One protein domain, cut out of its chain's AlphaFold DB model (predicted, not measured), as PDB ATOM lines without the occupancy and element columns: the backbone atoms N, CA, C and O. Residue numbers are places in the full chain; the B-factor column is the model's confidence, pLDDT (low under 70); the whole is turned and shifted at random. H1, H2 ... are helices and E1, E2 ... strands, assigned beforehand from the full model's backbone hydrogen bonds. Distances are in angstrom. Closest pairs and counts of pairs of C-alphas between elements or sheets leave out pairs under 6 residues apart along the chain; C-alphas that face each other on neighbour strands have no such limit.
ATOM      1  N   ASP A 514      37.241 -27.503  37.607       94.81
ATOM      2  CA  ASP A 514      37.594 -26.094  37.421       94.81
ATOM      3  C   ASP A 514      36.353 -25.236  37.166       94.81
ATOM      4  O   ASP A 514      36.222 -24.168  37.762       94.81
ATOM      5  N   MET A 515      35.409 -25.722  36.353       95.19
ATOM      6  CA  MET A 515      34.136 -25.030  36.119       95.19
ATOM      7  C   MET A 515      33.319 -24.892  37.414       95.19
ATOM      8  O   MET A 515      32.722 -23.844  37.658       95.19
ATOM      9  N   MET A 516      33.341 -25.914  38.275       91.62
ATOM     10  CA  MET A 516      32.650 -25.936  39.573       91.62
ATOM     11  C   MET A 516      33.174 -24.901  40.580       91.62
ATOM     12  O   MET A 516      32.518 -24.670  41.594       91.62
ATOM     13  N   LYS A 517      34.308 -24.238  40.317       91.12
ATOM     14  CA  LYS A 517      34.777 -23.096  41.126       91.12
ATOM     15  C   LYS A 517      33.922 -21.840  40.921       91.12
ATOM     16  O   LYS A 517      33.942 -20.951  41.764       91.12
ATOM     17  N   ASN A 518      33.180 -21.743  39.817       93.62
ATOM     18  CA  ASN A 518      32.239 -20.653  39.583       93.62
ATOM     19  C   ASN A 518      30.883 -20.984  40.228       93.62
ATOM     20  O   ASN A 518      30.243 -21.958  39.839       93.62
ATOM     21  N   GLU A 519      30.420 -20.157  41.171       90.94
ATOM     22  CA  GLU A 519      29.190 -20.426  41.942       90.94
ATOM     23  C   GLU A 519      27.936 -20.566  41.065       90.94
ATOM     24  O   GLU A 519      27.166 -21.508  41.232       90.94
ATOM     25  N   ARG A 520      27.764 -19.704  40.053       92.50
ATOM     26  CA  ARG A 520      26.607 -19.779  39.141       92.50
ATOM     27  C   ARG A 520      26.596 -21.077  38.334       92.50
ATOM     28  O   ARG A 520      25.535 -21.648  38.075       92.50
ATOM     29  N   PHE A 521      27.768 -21.526  37.887       94.88
ATOM     30  CA  PHE A 521      27.899 -22.810  37.207       94.88
ATOM     31  C   PHE A 521      27.654 -23.968  38.175       94.88
ATOM     32  O   PHE A 521      26.916 -24.886  37.824       94.88
ATOM     33  N   LYS A 522      28.224 -23.902  39.384       92.88
ATOM     34  CA  LYS A 522      28.078 -24.907  40.441       92.88
ATOM     35  C   LYS A 522      26.613 -25.155  40.783       92.88
ATOM     36  O   LYS A 522      26.181 -26.300  40.726       92.88
ATOM     37  N   GLU A 523      25.841 -24.104  41.052       91.12
ATOM     38  CA  GLU A 523      24.399 -24.195  41.332       91.12
ATOM     39  C   GLU A 523      23.638 -24.852  40.175       91.12
ATOM     40  O   GLU A 523      22.873 -25.799  40.363       91.12
ATOM     41  N   TRP A 524      23.885 -24.386  38.948       94.62
ATOM     42  CA  TRP A 524      23.235 -24.936  37.761       94.62
ATOM     43  C   TRP A 524      23.578 -26.413  37.543       94.62
ATOM     44  O   TRP A 524      22.695 -27.217  37.224       94.62
ATOM     45  N   PHE A 525      24.855 -26.767  37.684       93.50
ATOM     46  CA  PHE A 525      25.331 -28.127  37.489       93.50
ATOM     47  C   PHE A 525      24.799 -29.044  38.587       93.50
ATOM     48  O   PHE A 525      24.376 -30.154  38.278       93.50
ATOM     49  N   ALA A 526      24.739 -28.565  39.833       92.50
ATOM     50  CA  ALA A 526      24.198 -29.321  40.951       92.50
ATOM     51  C   ALA A 526      22.754 -29.764  40.691       92.50
ATOM     52  O   ALA A 526      22.459 -30.955  40.780       92.50
ATOM     53  N   VAL A 527      21.905 -28.831  40.251       92.06
ATOM     54  CA  VAL A 527      20.503 -29.107  39.900       92.06
ATOM     55  C   VAL A 527      20.387 -29.999  38.666       92.06
ATOM     56  O   VAL A 527      19.637 -30.974  38.642       92.06
ATOM     57  N   THR A 528      21.148 -29.693  37.613       91.81
ATOM     58  CA  THR A 528      21.063 -30.433  36.343       91.81
ATOM     59  C   THR A 528      21.527 -31.884  36.495       91.81
ATOM     60  O   THR A 528      20.971 -32.777  35.855       91.81
ATOM     61  N   SER A 529      22.526 -32.118  37.347       90.75
ATOM     62  CA  SER A 529      23.145 -33.426  37.572       90.75
ATOM     63  C   SER A 529      22.592 -34.164  38.796       90.75
ATOM     64  O   SER A 529      23.024 -35.286  39.054       90.75
ATOM     65  N   LYS A 530      21.623 -33.583  39.518       92.88
ATOM     66  CA  LYS A 530      20.992 -34.159  40.721       92.88
ATOM     67  C   LYS A 530      21.991 -34.484  41.847       92.88
ATOM     68  O   LYS A 530      21.977 -35.585  42.416       92.88
ATOM     69  N   ILE A 531      22.901 -33.547  42.110       93.12
ATOM     70  CA  ILE A 531      23.964 -33.646  43.128       93.12
ATOM     71  C   ILE A 531      23.868 -32.535  44.189       93.12
ATOM     72  O   ILE A 531      24.862 -32.191  44.823       93.12
ATOM     73  N   GLU A 532      22.699 -31.924  44.365       92.81
ATOM     74  CA  GLU A 532      22.476 -30.829  45.320       92.81
ATOM     75  C   GLU A 532      22.772 -31.252  46.766       92.81
ATOM     76  O   GLU A 532      23.347 -30.495  47.541       92.81
ATOM     77  N   ASP A 533      22.449 -32.496  47.102       93.12
ATOM     78  CA  ASP A 533      22.750 -33.148  48.380       93.12
ATOM     79  C   ASP A 533      24.228 -33.536  48.545       93.12
ATOM     80  O   ASP A 533      24.573 -34.144  49.550       93.12
ATOM     81  N   CYS A 534      25.107 -33.217  47.592       93.19
ATOM     82  CA  CYS A 534      26.557 -33.330  47.760       93.19
ATOM     83  C   CYS A 534      27.178 -32.057  48.345       93.19
ATOM     84  O   CYS A 534      28.388 -32.017  48.554       93.19
ATOM     85  N   PHE A 535      26.382 -31.018  48.594       90.81
ATOM     86  CA  PHE A 535      26.845 -29.760  49.165       90.81
ATOM     87  C   PHE A 535      26.284 -29.572  50.569       90.81
ATOM     88  O   PHE A 535      25.094 -29.774  50.810       90.81
ATOM     89  N   GLN A 536      27.138 -29.135  51.490       90.38
ATOM     90  CA  GLN A 536      26.737 -28.744  52.836       90.38
ATOM     91  C   GLN A 536      26.953 -27.246  53.038       90.38
ATOM     92  O   GLN A 536      27.943 -26.675  52.580       90.38
ATOM     93  N   THR A 537      26.016 -26.604  53.734       87.38
ATOM     94  CA  THR A 537      26.149 -25.200  54.132       87.38
ATOM     95  C   THR A 537      26.667 -25.140  55.559       87.38
ATOM     96  O   THR A 537      25.995 -25.584  56.489       87.38
ATOM     97  N   ILE A 538      27.851 -24.568  55.731       87.31
ATOM     98  CA  ILE A 538      28.446 -24.288  57.031       87.31
ATOM     99  C   ILE A 538      28.170 -22.831  57.381       87.31
ATOM    100  O   ILE A 538      28.533 -21.914  56.643       87.31
ATOM    101  N   ILE A 539      27.522 -22.627  58.526       87.00
ATOM    102  CA  ILE A 539      27.249 -21.304  59.081       87.00
ATOM    103  C   ILE A 539      28.258 -21.052  60.201       87.00
ATOM    104  O   ILE A 539      28.124 -21.582  61.304       87.00
ATOM    105  N   ASN A 540      29.269 -20.236  59.921       84.31
ATOM    106  CA  ASN A 540      30.229 -19.802  60.926       84.31
ATOM    107  C   ASN A 540      29.598 -18.689  61.760       84.31
ATOM    108  O   ASN A 540      29.358 -17.575  61.278       84.31
ATOM    109  N   LEU A 541      29.309 -19.013  63.019       86.12
ATOM    110  CA  LEU A 541      28.705 -18.069  63.944       86.12
ATOM    111  C   LEU A 541      29.747 -17.018  64.371       86.12
ATOM    112  O   LEU A 541      30.893 -17.373  64.665       86.12
ATOM    113  N   PRO A 542      29.384 -15.724  64.401       83.44
ATOM    114  CA  PRO A 542      30.277 -14.686  64.908       83.44
ATOM    115  C   PRO A 542      30.605 -14.943  66.386       83.44
ATOM    116  O   PRO A 542      29.810 -15.530  67.105       83.44
ATOM    117  N   LYS A 543      31.760 -14.487  66.887       82.06
ATOM    118  CA  LYS A 543      32.076 -14.625  68.322       82.06
ATOM    119  C   LYS A 543      31.040 -13.871  69.171       82.06
ATOM    120  O   LYS A 543      30.852 -12.674  68.965       82.06
ATOM    121  N   GLY A 544      30.423 -14.537  70.148       82.94
ATOM    122  CA  GLY A 544      29.502 -13.907  71.098       82.94
ATOM    123  C   GLY A 544      28.474 -14.871  71.687       82.94
ATOM    124  O   GLY A 544      28.562 -16.081  71.502       82.94
ATOM    125  N   GLU A 545      27.495 -14.318  72.404       79.81
ATOM    126  CA  GLU A 545      26.324 -15.066  72.868       79.81
ATOM    127  C   GLU A 545      25.307 -15.230  71.732       79.81
ATOM    128  O   GLU A 545      25.026 -14.291  70.976       79.81
ATOM    129  N   HIS A 546      24.744 -16.432  71.625       85.50
ATOM    130  CA  HIS A 546      23.739 -16.798  70.632       85.50
ATOM    131  C   HIS A 546      22.494 -17.307  71.345       85.50
ATOM    132  O   HIS A 546      22.597 -18.086  72.292       85.50
ATOM    133  N   GLU A 547      21.319 -16.884  70.887       85.75
ATOM    134  CA  GLU A 547      20.047 -17.293  71.484       85.75
ATOM    135  C   GLU A 547      19.309 -18.223  70.514       85.75
ATOM    136  O   GLU A 547      18.981 -17.828  69.395       85.75
ATOM    137  N   LEU A 548      19.045 -19.464  70.931       87.94
ATOM    138  CA  LEU A 548      18.171 -20.381  70.202       87.94
ATOM    139  C   LEU A 548      16.754 -20.273  70.775       87.94
ATOM    140  O   LEU A 548      16.491 -20.727  71.887       87.94
ATOM    141  N   LYS A 549      15.829 -19.702  70.005       86.69
ATOM    142  CA  LYS A 549      14.403 -19.666  70.342       86.69
ATOM    143  C   LYS A 549      13.701 -20.850  69.703       86.69
ATOM    144  O   LYS A 549      13.575 -20.908  68.485       86.69
ATOM    145  N   VAL A 550      13.226 -21.780  70.522       85.56
ATOM    146  CA  VAL A 550      12.410 -22.911  70.067       85.56
ATOM    147  C   VAL A 550      10.942 -22.573  70.311       85.56
ATOM    148  O   VAL A 550      10.546 -22.330  71.448       85.56
ATOM    149  N   ALA A 551      10.143 -22.534  69.248       85.75
ATOM    150  CA  ALA A 551       8.701 -22.315  69.300       85.75
ATOM    151  C   ALA A 551       7.957 -23.471  68.614       85.75
ATOM    152  O   ALA A 551       8.531 -24.212  67.818       85.75
ATOM    153  N   ASN A 552       6.648 -23.586  68.859       80.06
ATOM    154  CA  ASN A 552       5.804 -24.599  68.206       80.06
ATOM    155  C   ASN A 552       5.762 -24.453  66.669       80.06
ATOM    156  O   ASN A 552       5.414 -25.401  65.974       80.06
ATOM    157  N   SER A 553       6.120 -23.278  66.138       81.88
ATOM    158  CA  SER A 553       6.225 -22.984  64.703       81.88
ATOM    159  C   SER A 553       7.625 -23.218  64.115       81.88
ATOM    160  O   SER A 553       7.819 -22.986  62.925       81.88
ATOM    161  N   GLY A 554       8.605 -23.630  64.928       81.44
ATOM    162  CA  GLY A 554       9.984 -23.884  64.506       81.44
ATOM    163  C   GLY A 554      11.038 -23.257  65.422       81.44
ATOM    164  O   GLY A 554      10.733 -22.545  66.379       81.44
ATOM    165  N   SER A 555      12.305 -23.521  65.104       86.06
ATOM    166  CA  SER A 555      13.466 -23.005  65.837       86.06
ATOM    167  C   SER A 555      14.082 -21.810  65.107       86.06
ATOM    168  O   SER A 555      14.275 -21.856  63.896       86.06
ATOM    169  N   SER A 556      14.409 -20.743  65.833       86.00
ATOM    170  CA  SER A 556      15.083 -19.542  65.323       86.00
ATOM    171  C   SER A 556      16.392 -19.307  66.074       86.00
ATOM    172  O   SER A 556      16.394 -19.262  67.302       86.00
ATOM    173  N   LEU A 557      17.498 -19.132  65.350       85.00
ATOM    174  CA  LEU A 557      18.810 -18.812  65.918       85.00
ATOM    175  C   LEU A 557      19.082 -17.308  65.770       85.00
ATOM    176  O   LEU A 557      19.195 -16.804  64.654       85.00
ATOM    177  N   ILE A 558      19.175 -16.587  66.886       84.00
ATOM    178  CA  ILE A 558      19.467 -15.150  66.915       84.00
ATOM    179  C   ILE A 558      20.970 -14.956  67.108       84.00
ATOM    180  O   ILE A 558      21.545 -15.359  68.122       84.00
ATOM    181  N   LEU A 559      21.598 -14.308  66.127       83.75
ATOM    182  CA  LEU A 559      23.036 -14.063  66.075       83.75
ATOM    183  C   LEU A 559      23.318 -12.561  66.159       83.75
ATOM    184  O   LEU A 559      22.752 -11.774  65.402       83.75
ATOM    185  N   LYS A 560      24.218 -12.153  67.061       80.00
ATOM    186  CA  LYS A 560      24.778 -10.795  67.064       80.00
ATOM    187  C   LYS A 560      25.981 -10.751  66.114       80.00
ATOM    188  O   LYS A 560      27.021 -11.317  66.427       80.00
ATOM    189  N   GLY A 561      25.835 -10.086  64.969       80.50
ATOM    190  CA  GLY A 561      26.862  -9.981  63.919       80.50
ATOM    191  C   GLY A 561      26.406 -10.572  62.579       80.50
ATOM    192  O   GLY A 561      25.299 -11.093  62.476       80.50
ATOM    193  N   ILE A 562      27.253 -10.479  61.548       80.00
ATOM    194  CA  ILE A 562      26.979 -11.045  60.216       80.00
ATOM    195  C   ILE A 562      27.584 -12.459  60.168       80.00
ATOM    196  O   ILE A 562      28.812 -12.569  60.220       80.00
ATOM    197  N   PRO A 563      26.776 -13.537  60.110       83.44
ATOM    198  CA  PRO A 563      27.306 -14.890  59.973       83.44
ATOM    199  C   PRO A 563      28.023 -15.053  58.631       83.44
ATOM    200  O   PRO A 563      27.583 -14.516  57.613       83.44
ATOM    201  N   GLN A 564      29.114 -15.818  58.623       84.38
ATOM    202  CA  GLN A 564      29.781 -16.207  57.382       84.38
ATOM    203  C   GLN A 564      29.211 -17.542  56.903       84.38
ATOM    204  O   GLN A 564      29.151 -18.507  57.664       84.38
ATOM    205  N   LEU A 565      28.788 -17.579  55.643       84.50
ATOM    206  CA  LEU A 565      28.254 -18.767  54.989       84.50
ATOM    207  C   LEU A 565      29.327 -19.351  54.076       84.50
ATOM    208  O   LEU A 565      29.816 -18.659  53.182       84.50
ATOM    209  N   THR A 566      29.652 -20.621  54.283       84.31
ATOM    210  CA  THR A 566      30.555 -21.376  53.413       84.31
ATOM    211  C   THR A 566      29.812 -22.585  52.867       84.31
ATOM    212  O   THR A 566      29.199 -23.332  53.627       84.31
ATOM    213  N   ILE A 567      29.860 -22.785  51.552       83.81
ATOM    214  CA  ILE A 567      29.339 -23.995  50.911       83.81
ATOM    215  C   ILE A 567      30.516 -24.932  50.666       83.81
ATOM    216  O   ILE A 567      31.457 -24.573  49.955       83.81
ATOM    217  N   GLU A 568      30.453 -26.132  51.231       86.88
ATOM    218  CA  GLU A 568      31.480 -27.157  51.067       86.88
ATOM    219  C   GLU A 568      30.955 -28.359  50.287       86.88
ATOM    220  O   GLU A 568      29.795 -28.753  50.417       86.88
ATOM    221  N   LEU A 569      31.833 -28.952  49.479       87.50
ATOM    222  CA  LEU A 569      31.563 -30.190  48.763       87.50
ATOM    223  C   LEU A 569      31.840 -31.379  49.687       87.50
ATOM    224  O   LEU A 569      32.962 -31.557  50.157       87.50
ATOM    225  N   MET A 570      30.838 -32.223  49.895       92.00
ATOM    226  CA  MET A 570      31.008 -33.500  50.573       92.00
ATOM    227  C   MET A 570      31.639 -34.491  49.586       92.00
ATOM    228  O   MET A 570      30.964 -35.071  48.735       92.00
ATOM    229  N   GLU A 571      32.971 -34.608  49.641       88.88
ATOM    230  CA  GLU A 571      33.781 -35.272  48.605       88.88
ATOM    231  C   GLU A 571      33.352 -36.718  48.332       88.88
ATOM    232  O   GLU A 571      33.348 -37.156  47.183       88.88
ATOM    233  N   ARG A 572      32.948 -37.461  49.367       88.62
ATOM    234  CA  ARG A 572      32.562 -38.868  49.231       88.62
ATOM    235  C   ARG A 572      31.225 -39.021  48.508       88.62
ATOM    236  O   ARG A 572      31.110 -39.809  47.569       88.62
ATOM    237  N   GLU A 573      30.223 -38.281  48.951       91.69
ATOM    238  CA  GLU A 573      28.873 -38.250  48.399       91.69
ATOM    239  C   GLU A 573      28.929 -37.786  46.943       91.69
ATOM    240  O   GLU A 573      28.350 -38.420  46.057       91.69
ATOM    241  N   TYR A 574      29.718 -36.739  46.692       93.69
ATOM    242  CA  TYR A 574      30.009 -36.258  45.352       93.69
ATOM    243  C   TYR A 574      30.647 -37.339  44.484       93.69
ATOM    244  O   TYR A 574      30.118 -37.633  43.412       93.69
ATOM    245  N   PHE A 575      31.727 -37.978  44.949       93.62
ATOM    246  CA  PHE A 575      32.415 -39.040  44.214       93.62
ATOM    247  C   PHE A 575      31.448 -40.166  43.814       93.62
ATOM    248  O   PHE A 575      31.399 -40.561  42.648       93.62
ATOM    249  N   HIS A 576      30.614 -40.633  44.750       91.94
ATOM    250  CA  HIS A 576      29.641 -41.703  44.502       91.94
ATOM    251  C   HIS A 576      28.641 -41.345  43.393       91.94
ATOM    252  O   HIS A 576      28.272 -42.206  42.585       91.94
ATOM    253  N   LYS A 577      28.184 -40.089  43.350       91.81
ATOM    254  CA  LYS A 577      27.221 -39.632  42.341       91.81
ATOM    255  C   LYS A 577      27.880 -39.309  41.010       91.81
ATOM    256  O   LYS A 577      27.401 -39.751  39.964       91.81
ATOM    257  N   ILE A 578      28.984 -38.569  41.032       92.38
ATOM    258  CA  ILE A 578      29.628 -38.073  39.816       92.38
ATOM    259  C   ILE A 578      30.280 -39.193  39.012       92.38
ATOM    260  O   ILE A 578      30.384 -39.080  37.791       92.38
ATOM    261  N   LEU A 579      30.695 -40.291  39.653       91.31
ATOM    262  CA  LEU A 579      31.274 -41.440  38.957       91.31
ATOM    263  C   LEU A 579      30.312 -41.994  37.894       91.31
ATOM    264  O   LEU A 579      30.758 -42.346  36.807       91.31
ATOM    265  N   LYS A 580      29.001 -41.950  38.170       85.62
ATOM    266  CA  LYS A 580      27.917 -42.384  37.272       85.62
ATOM    267  C   LYS A 580      27.541 -41.338  36.213       85.62
ATOM    268  O   LYS A 580      26.772 -41.634  35.302       85.62
ATOM    269  N   CYS A 581      28.048 -40.112  36.328       86.38
ATOM    270  CA  CYS A 581      27.792 -39.036  35.378       86.38
ATOM    271  C   CYS A 581      28.771 -39.129  34.197       86.38
ATOM    272  O   CYS A 581      29.984 -38.970  34.376       86.38
ATOM    273  N   LYS A 582      28.241 -39.359  32.989       82.69
ATOM    274  CA  LYS A 582      29.020 -39.317  31.744       82.69
ATOM    275  C   LYS A 582      29.194 -37.874  31.259       82.69
ATOM    276  O   LYS A 582      28.244 -37.089  31.259       82.69
ATOM    277  N   LEU A 583      30.402 -37.525  30.808       80.88
ATOM    278  CA  LEU A 583      30.725 -36.187  30.280       80.88
ATOM    279  C   LEU A 583      30.530 -36.044  28.764       80.88
ATOM    280  O   LEU A 583      31.071 -35.120  28.173       80.88
ATOM    281  N   GLU A 584      29.727 -36.890  28.121       76.44
ATOM    282  CA  GLU A 584      29.416 -36.759  26.684       76.44
ATOM    283  C   GLU A 584      28.831 -35.370  26.330       76.44
ATOM    284  O   GLU A 584      28.926 -34.908  25.201       76.44
ATOM    285  N   SER A 585      28.279 -34.659  27.321       80.94
ATOM    286  CA  SER A 585      27.783 -33.281  27.211       80.94
ATOM    287  C   SER A 585      28.809 -32.194  27.585       80.94
ATOM    288  O   SER A 585      28.398 -31.096  27.961       80.94
ATOM    289  N   TYR A 586      30.119 -32.450  27.520       91.38
ATOM    290  CA  TYR A 586      31.141 -31.468  27.920       91.38
ATOM    291  C   TYR A 586      30.952 -30.097  27.255       91.38
ATOM    292  O   TYR A 586      30.965 -29.084  27.949       91.38
ATOM    293  N   GLU A 587      30.642 -30.049  25.957       91.31
ATOM    294  CA  GLU A 587      30.385 -28.788  25.242       91.31
ATOM    295  C   GLU A 587      29.217 -27.986  25.826       91.31
ATOM    296  O   GLU A 587      29.267 -26.758  25.927       91.31
ATOM    297  N   LYS A 588      28.166 -28.670  26.289       93.56
ATOM    298  CA  LYS A 588      27.042 -28.032  26.987       93.56
ATOM    299  C   LYS A 588      27.510 -27.416  28.308       93.56
ATOM    300  O   LYS A 588      27.078 -26.312  28.648       93.56
ATOM    301  N   TYR A 589      28.376 -28.112  29.044       94.44
ATOM    302  CA  TYR A 589      28.948 -27.617  30.298       94.44
ATOM    303  C   TYR A 589      29.861 -26.416  30.046       94.44
ATOM    304  O   TYR A 589      29.664 -25.362  30.650       94.44
ATOM    305  N   LEU A 590      30.767 -26.517  29.074       94.44
ATOM    306  CA  LEU A 590      31.677 -25.446  28.688       94.44
ATOM    307  C   LEU A 590      30.922 -24.198  28.209       94.44
ATOM    308  O   LEU A 590      31.211 -23.089  28.660       94.44
ATOM    309  N   ALA A 591      29.902 -24.355  27.362       94.62
ATOM    310  CA  ALA A 591      29.067 -23.246  26.904       94.62
ATOM    311  C   ALA A 591      28.319 -22.565  28.061       94.62
ATOM    312  O   ALA A 591      28.196 -21.337  28.091       94.62
ATOM    313  N   ARG A 592      27.826 -23.338  29.037       95.56
ATOM    314  CA  ARG A 592      27.164 -22.786  30.225       95.56
ATOM    315  C   ARG A 592      28.150 -22.064  31.142       95.56
ATOM    316  O   ARG A 592      27.820 -20.984  31.620       95.56
ATOM    317  N   TYR A 593      29.340 -22.618  31.340       95.88
ATOM    318  CA  TYR A 593      30.417 -22.000  32.111       95.88
ATOM    319  C   TYR A 593      30.881 -20.673  31.486       95.88
ATOM    320  O   TYR A 593      30.966 -19.660  32.179       95.88
ATOM    321  N   ARG A 594      31.070 -20.632  30.160       94.19
ATOM    322  CA  ARG A 594      31.381 -19.398  29.412       94.19
ATOM    323  C   ARG A 594      30.296 -18.325  29.603       94.19
ATOM    324  O   ARG A 594      30.616 -17.162  29.801       94.19
ATOM    325  N   LYS A 595      29.013 -18.706  29.635       94.19
ATOM    326  CA  LYS A 595      27.903 -17.776  29.943       94.19
ATOM    327  C   LYS A 595      27.857 -17.318  31.402       94.19
ATOM    328  O   LYS A 595      27.288 -16.276  31.677       94.19
ATOM    329  N   ALA A 596      28.365 -18.118  32.336       91.06
ATOM    330  CA  ALA A 596      28.376 -17.795  33.762       91.06
ATOM    331  C   ALA A 596      29.559 -16.896  34.169       91.06
ATOM    332  O   ALA A 596      29.542 -16.328  35.264       91.06
ATOM    333  N   THR A 597      30.580 -16.819  33.313       88.50
ATOM    334  CA  THR A 597      31.804 -16.021  33.488       88.50
ATOM    335  C   THR A 597      31.763 -14.676  32.757       88.50
ATOM    336  O   THR A 597      32.569 -13.806  33.074       88.50
ATOM    337  N   GLN A 598      30.822 -14.504  31.823       82.75
ATOM    338  CA  GLN A 598      30.398 -13.212  31.267       82.75
ATOM    339  C   GLN A 598      29.401 -12.536  32.213       82.75
ATOM    340  O   GLN A 598      29.447 -11.291  32.299       82.75
TER     341      GLN A 598
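This is residues 514 to 598 of the 598 residues of an uncharacterized protein of Desulfamplus magnetovallimortis (UniProt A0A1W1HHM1). A long two-stranded ribbon, E1 and E4, reaches out from a loose group of three helices, and beyond its far end the chain folds round into a second two-stranded ribbon, the hairpin E2 and E3. At the other end H1 and H3 pair up in opposite directions, while H2 follows E4 at the near end of the ribbon and touches no helix. The printed part has 85 residues with three named helices and four named strands, in the order H1 E1 E2 E3 E4 H2 H3; each of the two sheets, E1 - E4 and E2 - E3, is antiparallel, and the class is mixed, helices and strands. The whole is only just loose, close to extended, with a radius of gyration of the C-alphas of 17.5 A, and it is elongated, spanning 50 by 29 by 23 A.

E1, residues 535 to 540, and E4, residues 564 to 569, are antiparallel neighbours at 154 degrees between their directions. N 538 and O 566 are 2.8 A apart, within hydrogen-bond range, and so are N 568 and O 536, at 2.9 A. E2, residues 546 to 551, and E3, residues 554 to 559, form an antiparallel hairpin at 163 degrees, with N 549 and O 556 at 2.8 A, within hydrogen-bond range. E1 and E3 are apart, and so are E2 and E4. H2, residues 571 to 578, is only just apart from E1, with their closest C-alphas 8.2 A from each other. H1, residues 519 to 529, is only just apart from H2, at 8.3 A. H1 touches H3, residues 586 to 597, which meets it with residues 592 to 596 alone; the closest C-alphas are those of Phe 521 and Tyr 593, 5.7 A apart. Their lines stand at a shallow tilt of 31 degrees, opposite ways. In H1, H2 and H3 every O i to N i+4 pair is within hydrogen-bond range.

E1, residues 535 to 540, is 15.8 A long from first to last C-alpha, and E4, residues 564 to 569, is 16.5 A. E2, residues 546 to 551, measures 16.1 A, and E3, residues 554 to 559, 16.4 A. H1, residues 519 to 529, begins with C-alpha 519 at (29.190, -20.426, 41.942) and is 15.0 A long. H2, residues 571 to 578, is 10.1 A long. H3, residues 586 to 597, is 16.4 A long and ends with C-alpha 597 at (31.804, -16.021, 33.488).

The two C-alphas farthest apart are those of Glu 545 and Glu 584, at 51.1 A. Residues 550 to 555 stand free, as do residues 582 to 588, of which 586 to 588 belong to H3. The printed part has no cut and no long link; the link from H2 to H3, with 7 residues, is short, and the others are tight. The mean pLDDT of the printed part is 88.5, and no printed residue is under 70.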